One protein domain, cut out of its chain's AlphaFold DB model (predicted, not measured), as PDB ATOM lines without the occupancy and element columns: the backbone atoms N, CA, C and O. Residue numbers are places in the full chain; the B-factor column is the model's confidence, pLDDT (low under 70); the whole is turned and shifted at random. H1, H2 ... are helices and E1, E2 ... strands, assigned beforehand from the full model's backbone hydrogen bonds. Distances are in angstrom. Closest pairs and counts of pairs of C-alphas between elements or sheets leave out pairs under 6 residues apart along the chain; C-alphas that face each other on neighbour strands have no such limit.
ATOM      1  N   THR A   3     -23.682 -46.848  -9.252       92.31
ATOM      2  CA  THR A   3     -23.515 -45.406  -9.467       92.31
ATOM      3  C   THR A   3     -23.000 -45.132 -10.887       92.31
ATOM      4  O   THR A   3     -22.733 -46.070 -11.635       92.31
ATOM      5  N   SER A   4     -22.896 -43.859 -11.257       90.38
ATOM      6  CA  SER A   4     -22.237 -43.348 -12.469       90.38
ATOM      7  C   SER A   4     -21.776 -41.914 -12.211       90.38
ATOM      8  O   SER A   4     -22.340 -41.251 -11.334       90.38
ATOM      9  N   GLU A   5     -20.882 -41.372 -13.039       87.62
ATOM     10  CA  GLU A   5     -20.452 -39.966 -12.927       87.62
ATOM     11  C   GLU A   5     -21.641 -38.984 -13.032       87.62
ATOM     12  O   GLU A   5     -21.684 -37.950 -12.368       87.62
ATOM     13  N   PHE A   6     -22.672 -39.342 -13.806       86.94
ATOM     14  CA  PHE A   6     -23.852 -38.496 -14.043       86.94
ATOM     15  C   PHE A   6     -24.987 -38.649 -13.013       86.94
ATOM     16  O   PHE A   6     -26.079 -38.096 -13.193       86.94
ATOM     17  N   CYS A   7     -24.776 -39.406 -11.934       87.88
ATOM     18  CA  CYS A   7     -25.826 -39.708 -10.968       87.88
ATOM     19  C   CYS A   7     -25.968 -38.612  -9.898       87.88
ATOM     20  O   CYS A   7     -25.307 -38.631  -8.864       87.88
ATOM     21  N   VAL A   8     -26.918 -37.695 -10.099       90.56
ATOM     22  CA  VAL A   8     -27.166 -36.551  -9.193       90.56
ATOM     23  C   VAL A   8     -27.530 -36.968  -7.760       90.56
ATOM     24  O   VAL A   8     -27.230 -36.251  -6.812       90.56
ATOM     25  N   PHE A   9     -28.197 -38.110  -7.586       92.38
ATOM     26  CA  PHE A   9     -28.681 -38.564  -6.277       92.38
ATOM     27  C   PHE A   9     -27.762 -39.581  -5.595       92.38
ATOM     28  O   PHE A   9     -28.105 -40.062  -4.517       92.38
ATOM     29  N   CYS A  10     -26.631 -39.941  -6.208       93.12
ATOM     30  CA  CYS A  10     -25.774 -40.995  -5.678       93.12
ATOM     31  C   CYS A  10     -25.100 -40.579  -4.367       93.12
ATOM     32  O   CYS A  10     -25.180 -41.341  -3.413       93.12
ATOM     33  N   ASP A  11     -24.576 -39.359  -4.263       93.31
ATOM     34  CA  ASP A  11     -23.954 -38.884  -3.018       93.31
ATOM     35  C   ASP A  11     -24.951 -38.901  -1.847       93.31
ATOM     36  O   ASP A  11     -24.683 -39.468  -0.792       93.31
ATOM     37  N   ALA A  12     -26.159 -38.373  -2.065       94.31
ATOM     38  CA  ALA A  12     -27.210 -38.357  -1.047       94.31
ATOM     39  C   ALA A  12     -27.669 -39.773  -0.651       94.31
ATOM     40  O   ALA A  12     -27.942 -40.046   0.515       94.31
ATOM     41  N   ALA A  13     -27.762 -40.694  -1.612       94.50
ATOM     42  CA  ALA A  13     -28.124 -42.078  -1.325       94.50
ATOM     43  C   ALA A  13     -26.997 -42.840  -0.601       94.50
ATOM     44  O   ALA A  13     -27.290 -43.721   0.212       94.50
ATOM     45  N   GLU A  14     -25.733 -42.507  -0.873       94.50
ATOM     46  CA  GLU A  14     -24.577 -43.050  -0.160       94.50
ATOM     47  C   GLU A  14     -24.550 -42.567   1.291       94.50
ATOM     48  O   GLU A  14     -24.376 -43.395   2.181       94.50
ATOM     49  N   GLU A  15     -24.806 -41.281   1.548       94.81
ATOM     50  CA  GLU A  15     -24.918 -40.747   2.914       94.81
ATOM     51  C   GLU A  15     -25.976 -41.508   3.727       94.81
ATOM     52  O   GLU A  15     -25.674 -42.031   4.799       94.81
ATOM     53  N   ILE A  16     -27.178 -41.695   3.168       95.38
ATOM     54  CA  ILE A  16     -28.262 -42.445   3.829       95.38
ATOM     55  C   ILE A  16     -27.856 -43.902   4.108       95.38
ATOM     56  O   ILE A  16     -28.210 -44.468   5.146       95.38
ATOM     57  N   LEU A  17     -27.121 -44.535   3.189       94.50
ATOM     58  CA  LEU A  17     -26.609 -45.894   3.374       94.50
ATOM     59  C   LEU A  17     -25.534 -45.957   4.469       94.50
ATOM     60  O   LEU A  17     -25.566 -46.869   5.296       94.50
ATOM     61  N   VAL A  18     -24.594 -45.010   4.481       95.12
ATOM     62  CA  VAL A  18     -23.526 -44.921   5.486       95.12
ATOM     63  C   VAL A  18     -24.110 -44.692   6.875       95.12
ATOM     64  O   VAL A  18     -23.703 -45.379   7.816       95.12
ATOM     65  N   ASP A  19     -25.081 -43.790   7.002       95.31
ATOM     66  CA  ASP A  19     -25.761 -43.512   8.267       95.31
ATOM     67  C   ASP A  19     -26.477 -44.765   8.780       95.31
ATOM     68  O   ASP A  19     -26.256 -45.191   9.916       95.31
ATOM     69  N   ALA A  20     -27.235 -45.441   7.911       94.56
ATOM     70  CA  ALA A  20     -27.916 -46.679   8.275       94.56
ATOM     71  C   ALA A  20     -26.945 -47.798   8.689       94.56
ATOM     72  O   ALA A  20     -27.238 -48.532   9.625       94.56
ATOM     73  N   LEU A  21     -25.794 -47.954   8.027       93.31
ATOM     74  CA  LEU A  21     -24.777 -48.935   8.433       93.31
ATOM     75  C   LEU A  21     -24.150 -48.572   9.785       93.31
ATOM     76  O   LEU A  21     -23.974 -49.445  10.641       93.31
ATOM     77  N   THR A  22     -23.867 -47.286   9.993       93.50
ATOM     78  CA  THR A  22     -23.260 -46.764  11.223       93.50
ATOM     79  C   THR A  22     -24.180 -46.957  12.430       93.50
ATOM     80  O   THR A  22     -23.695 -47.360  13.491       93.50
ATOM     81  N   ASP A  23     -25.495 -46.780  12.259       92.88
ATOM     82  CA  ASP A  23     -26.512 -47.031  13.294       92.88
ATOM     83  C   ASP A  23     -26.447 -48.462  13.861       92.88
ATOM     84  O   ASP A  23     -26.742 -48.687  15.038       92.88
ATOM     85  N   PHE A  24     -26.022 -49.435  13.047       89.81
ATOM     86  CA  PHE A  24     -25.872 -50.836  13.451       89.81
ATOM     87  C   PHE A  24     -24.417 -51.262  13.704       89.81
ATOM     88  O   PHE A  24     -24.145 -52.449  13.890       89.81
ATOM     89  N   GLY A  25     -23.475 -50.315  13.732       90.44
ATOM     90  CA  GLY A  25     -22.057 -50.590  13.974       90.44
ATOM     91  C   GLY A  25     -21.334 -51.270  12.807       90.44
ATOM     92  O   GLY A  25     -20.251 -51.823  13.003       90.44
ATOM     93  N   VAL A  26     -21.907 -51.236  11.600       90.06
ATOM     94  CA  VAL A  26     -21.280 -51.773  10.388       90.06
ATOM     95  C   VAL A  26     -20.386 -50.701   9.767       90.06
ATOM     96  O   VAL A  26     -20.797 -49.564   9.546       90.06
ATOM     97  N   SER A  27     -19.136 -51.060   9.472       90.19
ATOM     98  CA  SER A  27     -18.184 -50.148   8.834       90.19
ATOM     99  C   SER A  27     -18.609 -49.804   7.405       90.19
ATOM    100  O   SER A  27     -19.025 -50.678   6.643       90.19
ATOM    101  N   LYS A  28     -18.374 -48.553   6.984       89.56
ATOM    102  CA  LYS A  28     -18.548 -48.118   5.587       89.56
ATOM    103  C   LYS A  28     -17.738 -48.939   4.575       89.56
ATOM    104  O   LYS A  28     -18.060 -48.934   3.396       89.56
ATOM    105  N   SER A  29     -16.706 -49.662   5.021       88.31
ATOM    106  CA  SER A  29     -15.948 -50.599   4.179       88.31
ATOM    107  C   SER A  29     -16.800 -51.749   3.629       88.31
ATOM    108  O   SER A  29     -16.394 -52.378   2.659       88.31
ATOM    109  N   ALA A  30     -17.978 -52.006   4.208       87.88
ATOM    110  CA  ALA A  30     -18.959 -52.946   3.669       87.88
ATOM    111  C   ALA A  30     -19.639 -52.435   2.382       87.88
ATOM    112  O   ALA A  30     -20.281 -53.207   1.667       87.88
ATOM    113  N   ILE A  31     -19.520 -51.139   2.069       89.94
ATOM    114  CA  ILE A  31     -20.068 -50.560   0.846       89.94
ATOM    115  C   ILE A  31     -19.084 -50.794  -0.295       89.94
ATOM    116  O   ILE A  31     -17.963 -50.291  -0.302       89.94
ATOM    117  N   ARG A  32     -19.551 -51.501  -1.322       88.81
ATOM    118  CA  ARG A  32     -18.884 -51.561  -2.621       88.81
ATOM    119  C   ARG A  32     -19.599 -50.648  -3.608       88.81
ATOM    120  O   ARG A  32     -20.742 -50.939  -3.970       88.81
ATOM    121  N   ALA A  33     -18.944 -49.578  -4.043       88.69
ATOM    122  CA  ALA A  33     -19.399 -48.775  -5.173       88.69
ATOM    123  C   ALA A  33     -19.070 -49.500  -6.489       88.69
ATOM    124  O   ALA A  33     -17.987 -50.065  -6.641       88.69
ATOM    125  N   VAL A  34     -20.031 -49.533  -7.405       88.69
ATOM    126  CA  VAL A  34     -19.912 -50.114  -8.742       88.69
ATOM    127  C   VAL A  34     -20.356 -49.045  -9.720       88.69
ATOM    128  O   VAL A  34     -21.525 -48.663  -9.714       88.69
ATOM    129  N   ASP A  35     -19.425 -48.555 -10.522       87.69
ATOM    130  CA  ASP A  35     -19.748 -47.671 -11.631       87.69
ATOM    131  C   ASP A  35     -20.283 -48.517 -12.795       87.69
ATOM    132  O   ASP A  35     -19.648 -49.487 -13.213       87.69
ATOM    133  N   VAL A  36     -21.491 -48.199 -13.265       85.94
ATOM    134  CA  VAL A  36     -22.121 -48.921 -14.381       85.94
ATOM    135  C   VAL A  36     -21.513 -48.553 -15.735       85.94
ATOM    136  O   VAL A  36     -21.703 -49.288 -16.698       85.94
ATOM    137  N   GLU A  37     -20.770 -47.449 -15.828       81.62
ATOM    138  CA  GLU A  37     -20.096 -47.030 -17.062       81.62
ATOM    139  C   GLU A  37     -18.753 -47.754 -17.267       81.62
ATOM    140  O   GLU A  37     -18.264 -47.836 -18.394       81.62
ATOM    141  N   THR A  38     -18.175 -48.333 -16.206       75.25
ATOM    142  CA  THR A  38     -16.889 -49.061 -16.231       75.25
ATOM    143  C   THR A  38     -17.029 -50.548 -15.864       75.25
ATOM    144  O   THR A  38     -16.081 -51.188 -15.408       75.25
ATOM    145  N   GLU A  39     -18.222 -51.111 -16.104       61.97
ATOM    146  CA  GLU A  39     -18.700 -52.453 -15.712       61.97
ATOM    147  C   GLU A  39     -17.679 -53.605 -15.853       61.97
ATOM    148  O   GLU A  39     -17.672 -54.531 -15.030       61.97
ATOM    149  N   GLU A  40     -16.797 -53.560 -16.858       57.59
ATOM    150  CA  GLU A  40     -15.836 -54.630 -17.155       57.59
ATOM    151  C   GLU A  40     -14.893 -54.966 -15.982       57.59
ATOM    152  O   GLU A  40     -14.407 -56.096 -15.890       57.59
ATOM    153  N   GLU A  41     -14.661 -54.043 -15.043       55.12
ATOM    154  CA  GLU A  41     -13.669 -54.239 -13.976       55.12
ATOM    155  C   GLU A  41     -14.167 -55.070 -12.780       55.12
ATOM    156  O   GLU A  41     -13.358 -55.627 -12.033       55.12
ATOM    157  N   CYS A  42     -15.484 -55.184 -12.567       61.41
ATOM    158  CA  CYS A  42     -16.009 -55.726 -11.305       61.41
ATOM    159  C   CYS A  42     -16.683 -57.101 -11.420       61.41
ATOM    160  O   CYS A  42     -16.921 -57.738 -10.385       61.41
ATOM    161  N   GLY A  43     -16.985 -57.557 -12.646       60.62
ATOM    162  CA  GLY A  43     -17.735 -58.794 -12.910       60.62
ATOM    163  C   GLY A  43     -19.168 -58.774 -12.358       60.62
ATOM    164  O   GLY A  43     -19.809 -59.819 -12.233       60.62
ATOM    165  N   CYS A  44     -19.658 -57.596 -11.972       65.69
ATOM    166  CA  CYS A  44     -21.001 -57.407 -11.456       65.69
ATOM    167  C   CYS A  44     -21.930 -57.278 -12.657       65.69
ATOM    168  O   CYS A  44     -21.753 -56.369 -13.451       65.69
ATOM    169  N   ARG A  45     -22.924 -58.161 -12.780       66.19
ATOM    170  CA  ARG A  45     -23.971 -57.998 -13.798       66.19
ATOM    171  C   ARG A  45     -24.723 -56.701 -13.523       66.19
ATOM    172  O   ARG A  45     -25.405 -56.615 -12.495       66.19
ATOM    173  N   THR A  46     -24.563 -55.706 -14.390       70.25
ATOM    174  CA  THR A  46     -25.351 -54.467 -14.338       70.25
ATOM    175  C   THR A  46     -26.586 -54.536 -15.233       70.25
ATOM    176  O   THR A  46     -27.430 -53.654 -15.144       70.25
ATOM    177  N   ASP A  47     -26.759 -55.625 -15.997       69.50
ATOM    178  CA  ASP A  47     -27.907 -55.857 -16.890       69.50
ATOM    179  C   ASP A  47     -29.276 -55.677 -16.200       69.50
ATOM    180  O   ASP A  47     -30.255 -55.279 -16.829       69.50
ATOM    181  N   ASP A  48     -29.344 -55.955 -14.894       73.88
ATOM    182  CA  ASP A  48     -30.563 -55.845 -14.084       73.88
ATOM    183  C   ASP A  48     -30.767 -54.439 -13.468       73.88
ATOM    184  O   ASP A  48     -31.770 -54.189 -12.792       73.88
ATOM    185  N   VAL A  49     -29.829 -53.504 -13.666       82.94
ATOM    186  CA  VAL A  49     -29.850 -52.147 -13.099       82.94
ATOM    187  C   VAL A  49     -30.424 -51.166 -14.118       82.94
ATOM    188  O   VAL A  49     -29.737 -50.663 -14.998       82.94
ATOM    189  N   THR A  50     -31.708 -50.844 -13.976       82.25
ATOM    190  CA  THR A  50     -32.412 -49.939 -14.904       82.25
ATOM    191  C   THR A  50     -32.448 -48.478 -14.448       82.25
ATOM    192  O   THR A  50     -32.946 -47.621 -15.175       82.25
ATOM    193  N   MET A  51     -32.005 -48.184 -13.223       85.94
ATOM    194  CA  MET A  51     -32.069 -46.852 -12.611       85.94
ATOM    195  C   MET A  51     -30.898 -46.645 -11.648       85.94
ATOM    196  O   MET A  51     -30.447 -47.586 -10.998       85.94
ATOM    197  N   LEU A  52     -30.438 -45.401 -11.526       89.50
ATOM    198  CA  LEU A  52     -29.418 -44.995 -10.565       89.50
ATOM    199  C   LEU A  52     -29.972 -43.942  -9.584       89.50
ATOM    200  O   LEU A  52     -30.823 -43.141  -9.980       89.50
ATOM    201  N   PRO A  53     -29.483 -43.905  -8.330       92.94
ATOM    202  CA  PRO A  53     -28.676 -44.951  -7.701       92.94
ATOM    203  C   PRO A  53     -29.475 -46.249  -7.536       92.94
ATOM    204  O   PRO A  53     -30.693 -46.221  -7.378       92.94
ATOM    205  N   THR A  54     -28.789 -47.391  -7.539       92.75
ATOM    206  CA  THR A  54     -29.378 -48.656  -7.073       92.75
ATOM    207  C   THR A  54     -28.524 -49.231  -5.958       92.75
ATOM    208  O   THR A  54     -27.330 -49.479  -6.117       92.75
ATOM    209  N   ILE A  55     -29.124 -49.476  -4.803       93.00
ATOM    210  CA  ILE A  55     -28.456 -50.052  -3.644       93.00
ATOM    211  C   ILE A  55     -28.948 -51.484  -3.481       93.00
ATOM    212  O   ILE A  55     -30.134 -51.742  -3.288       93.00
ATOM    213  N   LYS A  56     -28.008 -52.423  -3.558       90.62
ATOM    214  CA  LYS A  56     -28.246 -53.831  -3.266       90.62
ATOM    215  C   LYS A  56     -27.755 -54.141  -1.858       90.62
ATOM    216  O   LYS A  56     -26.559 -54.033  -1.599       90.62
ATOM    217  N   VAL A  57     -28.672 -54.534  -0.980       90.62
ATOM    218  CA  VAL A  57     -28.385 -54.969   0.392       90.62
ATOM    219  C   VAL A  57     -28.890 -56.397   0.538       90.62
ATOM    220  O   VAL A  57     -30.095 -56.633   0.619       90.62
ATOM    221  N   CYS A  58     -27.970 -57.363   0.537       88.12
ATOM    222  CA  CYS A  58     -28.304 -58.786   0.485       88.12
ATOM    223  C   CYS A  58     -29.273 -59.110  -0.680       88.12
ATOM    224  O   CYS A  58     -28.915 -58.926  -1.846       88.12
ATOM    225  N   ASP A  59     -30.503 -59.532  -0.373       85.00
ATOM    226  CA  ASP A  59     -31.551 -59.864  -1.352       85.00
ATOM    227  C   ASP A  59     -32.426 -58.665  -1.764       85.00
ATOM    228  O   ASP A  59     -33.330 -58.810  -2.590       85.00
ATOM    229  N   LYS A  60     -32.225 -57.489  -1.158       89.12
ATOM    230  CA  LYS A  60     -33.037 -56.299  -1.427       89.12
ATOM    231  C   LYS A  60     -32.359 -55.364  -2.412       89.12
ATOM    232  O   LYS A  60     -31.178 -55.057  -2.281       89.12
ATOM    233  N   HIS A  61     -33.161 -54.856  -3.342       89.56
ATOM    234  CA  HIS A  61     -32.793 -53.783  -4.255       89.56
ATOM    235  C   HIS A  61     -33.618 -52.543  -3.913       89.56
ATOM    236  O   HIS A  61     -34.847 -52.596  -3.891       89.56
ATOM    237  N   LEU A  62     -32.931 -51.446  -3.627       91.56
ATOM    238  CA  LEU A  62     -33.505 -50.124  -3.417       91.56
ATOM    239  C   LEU A  62     -33.059 -49.253  -4.590       91.56
ATOM    240  O   LEU A  62     -31.863 -49.087  -4.807       91.56
ATOM    241  N   THR A  63     -34.006 -48.748  -5.370       90.81
ATOM    242  CA  THR A  63     -33.742 -47.954  -6.578       90.81
ATOM    243  C   THR A  63     -34.148 -46.503  -6.357       90.81
ATOM    244  O   THR A  63     -35.211 -46.251  -5.787       90.81
ATOM    245  N   GLY A  64     -33.357 -45.561  -6.865       89.00
ATOM    246  CA  GLY A  64     -33.539 -44.134  -6.613       89.00
ATOM    247  C   GLY A  64     -33.056 -43.731  -5.219       89.00
ATOM    248  O   GLY A  64     -32.339 -44.478  -4.558       89.00
ATOM    249  N   LEU A  65     -33.441 -42.531  -4.776       92.62
ATOM    250  CA  LEU A  65     -33.099 -42.038  -3.442       92.62
ATOM    251  C   LEU A  65     -33.911 -42.810  -2.383       92.62
ATOM    252  O   LEU A  65     -35.138 -42.674  -2.359       92.62
ATOM    253  N   PRO A  66     -33.275 -43.631  -1.530       92.00
ATOM    254  CA  PRO A  66     -33.985 -44.401  -0.520       92.00
ATOM    255  C   PRO A  66     -34.449 -43.503   0.629       92.00
ATOM    256  O   PRO A  66     -33.763 -42.564   1.019       92.00
ATOM    257  N   GLU A  67     -35.583 -43.840   1.239       93.81
ATOM    258  CA  GLU A  67     -35.947 -43.276   2.539       93.81
ATOM    259  C   GLU A  67     -35.074 -43.889   3.642       93.81
ATOM    260  O   GLU A  67     -34.806 -45.095   3.632       93.81
ATOM    261  N   GLU A  68     -34.701 -43.091   4.645       93.81
ATOM    262  CA  GLU A  68     -33.843 -43.549   5.747       93.81
ATOM    263  C   GLU A  68     -34.388 -44.798   6.452       93.81
ATOM    264  O   GLU A  68     -33.643 -45.733   6.737       93.81
ATOM    265  N   GLN A  69     -35.700 -44.844   6.716       93.00
ATOM    266  CA  GLN A  69     -36.309 -45.988   7.397       93.00
ATOM    267  C   GLN A  69     -36.220 -47.259   6.547       93.00
ATOM    268  O   GLN A  69     -35.872 -48.320   7.059       93.00
ATOM    269  N   SER A  70     -36.462 -47.137   5.240       93.38
ATOM    270  CA  SER A  70     -36.346 -48.260   4.305       93.38
ATOM    271  C   SER A  70     -34.911 -48.789   4.233       93.38
ATOM    272  O   SER A  70     -34.707 -50.002   4.128       93.38
ATOM    273  N   MET A  71     -33.919 -47.897   4.324       95.00
ATOM    274  CA  MET A  71     -32.509 -48.281   4.362       95.00
ATOM    275  C   MET A  71     -32.143 -48.993   5.669       95.00
ATOM    276  O   MET A  71     -31.560 -50.078   5.629       95.00
ATOM    277  N   ARG A  72     -32.549 -48.439   6.821       94.06
ATOM    278  CA  ARG A  72     -32.344 -49.060   8.141       94.06
ATOM    279  C   ARG A  72     -32.939 -50.467   8.204       94.06
ATOM    280  O   ARG A  72     -32.262 -51.401   8.636       94.06
ATOM    281  N   ASP A  73     -34.162 -50.641   7.708       93.38
ATOM    282  CA  ASP A  73     -34.832 -51.944   7.673       93.38
ATOM    283  C   ASP A  73     -34.083 -52.948   6.779       93.38
ATOM    284  O   ASP A  73     -33.973 -54.130   7.117       93.38
ATOM    285  N   ALA A  74     -33.547 -52.499   5.637       93.25
ATOM    286  CA  ALA A  74     -32.771 -53.346   4.733       93.25
ATOM    287  C   ALA A  74     -31.435 -53.788   5.354       93.25
ATOM    288  O   ALA A  74     -31.092 -54.972   5.279       93.25
ATOM    289  N   VAL A  75     -30.713 -52.871   6.006       92.75
ATOM    290  CA  VAL A  75     -29.462 -53.176   6.720       92.75
ATOM    291  C   VAL A  75     -29.722 -54.148   7.869       92.75
ATOM    292  O   VAL A  75     -29.057 -55.180   7.947       92.75
ATOM    293  N   MET A  76     -30.737 -53.894   8.704       91.94
ATOM    294  CA  MET A  76     -31.110 -54.792   9.802       91.94
ATOM    295  C   MET A  76     -31.396 -56.212   9.297       91.94
ATOM    296  O   MET A  76     -30.904 -57.191   9.860       91.94
ATOM    297  N   GLN A  77     -32.152 -56.339   8.202       91.62
ATOM    298  CA  GLN A  77     -32.443 -57.639   7.596       91.62
ATOM    299  C   GLN A  77     -31.186 -58.351   7.090       91.62
ATOM    300  O   GLN A  77     -31.096 -59.572   7.220       91.62
ATOM    301  N   ALA A  78     -30.221 -57.618   6.534       91.25
ATOM    302  CA  ALA A  78     -28.950 -58.192   6.105       91.25
ATOM    303  C   ALA A  78     -28.084 -58.657   7.285       91.25
ATOM    304  O   ALA A  78     -27.458 -59.708   7.176       91.25
ATOM    305  N   ILE A  79     -28.107 -57.947   8.421       88.69
ATOM    306  CA  ILE A  79     -27.419 -58.374   9.652       88.69
ATOM    307  C   ILE A  79     -28.030 -59.677  10.170       88.69
ATOM    308  O   ILE A  79     -27.315 -60.635  10.441       88.69
ATOM    309  N   MET A  80     -29.362 -59.749  10.259       88.69
ATOM    310  CA  MET A  80     -30.059 -60.948  10.746       88.69
ATOM    311  C   MET A  80     -29.825 -62.188   9.874       88.69
ATOM    312  O   MET A  80     -29.935 -63.311  10.363       88.69
ATOM    313  N   LYS A  81     -29.556 -61.985   8.583       88.12
ATOM    314  CA  LYS A  81     -29.282 -63.045   7.608       88.12
ATOM    315  C   LYS A  81     -27.792 -63.351   7.434       88.12
ATOM    316  O   LYS A  81     -27.475 -64.217   6.625       88.12
ATOM    317  N   ASP A  82     -26.913 -62.659   8.158       81.94
ATOM    318  CA  ASP A  82     -25.458 -62.800   8.045       81.94
ATOM    319  C   ASP A  82     -24.947 -62.564   6.606       81.94
ATOM    320  O   ASP A  82     -24.124 -63.296   6.061       81.94
TER     321      ASP A  82
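Overview. This is residues 3 to 82 of the 86 residues of an uncharacterized protein of Thorarchaeota archaeon (strain AB_25) (UniProt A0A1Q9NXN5). Two helices, H1 and H2, meet at a steep angle, and a small hairpin of two short strands, E1 and E2, lies beside them, with H2 close to both strands and E1 nearer to H1 than E2 is. A long stretch with no named element, residues 24 to 53, runs back from the end of H1 and loops round to the start of E1. The printed part has 80 residues, with two named helices and two named strands in the order H1, E1, E2, H2; the sheet has the order E1 - E2 and is antiparallel. The class is mixed, helices and strands, with 35 of the 80 residues in named elements, which is under half. The whole is compact, with a radius of gyration of the C-alphas of 12.3 A, and rounded, spanning 32 by 25 by 20 A.

Along the chain. H1 is residues 10 to 23, 19.9 A from first to last C-alpha; C-alpha 10 is at (-25.774, -40.995, -5.678). E1 is residues 54 to 57, with C-alpha 54 at (-29.378, -48.656, -7.073). E2 is residues 60 to 63. Each strand is 9.8 A long. H2 is residues 68 to 80, 18.5 A long, and ends with C-alpha 80 at (-30.059, -60.948, 10.746).

Arrangement. E1 and E2 form a hairpin of antiparallel neighbours, at 162 degrees between their directions. The C-alphas of Thr 54 and Thr 63 face each other at 4.4 A. N 55 and O 62 are within hydrogen-bond range at 2.8 A, and so are N 57 and O 60 at 2.9 A. The closest C-alphas of E1 and H2 are those of Val 57 and Ala 74, 6.4 A apart; those of E2 and H2 are Lys 60 and Ala 74, 6.8 A apart. H1 touches H2 with residues 16 to 21 alone, and their closest C-alphas are those of Ala 20 and Arg 72, 5.0 A apart. The two helices run the same way at a steep tilt of 52 degrees. H1 and E1 are near each other, with 7 pairs of C-alphas within 10 A, while H1 and E2 are apart. In H1 and H2 every O i to N i+4 pair is within hydrogen-bond range.

Size, cuts and confidence. The two C-alphas farthest apart are those of Phe 6 and Met 80, 34.0 A. The printed part has no cut. The link from H1 to E1 is long, with 30 residues; the links from E1 to E2 and from E2 to H2 are tight, with 2 and 4 residues. The mean pLDDT of the printed part is 87.2, and the residues under 70 are 39 to 45 and 47.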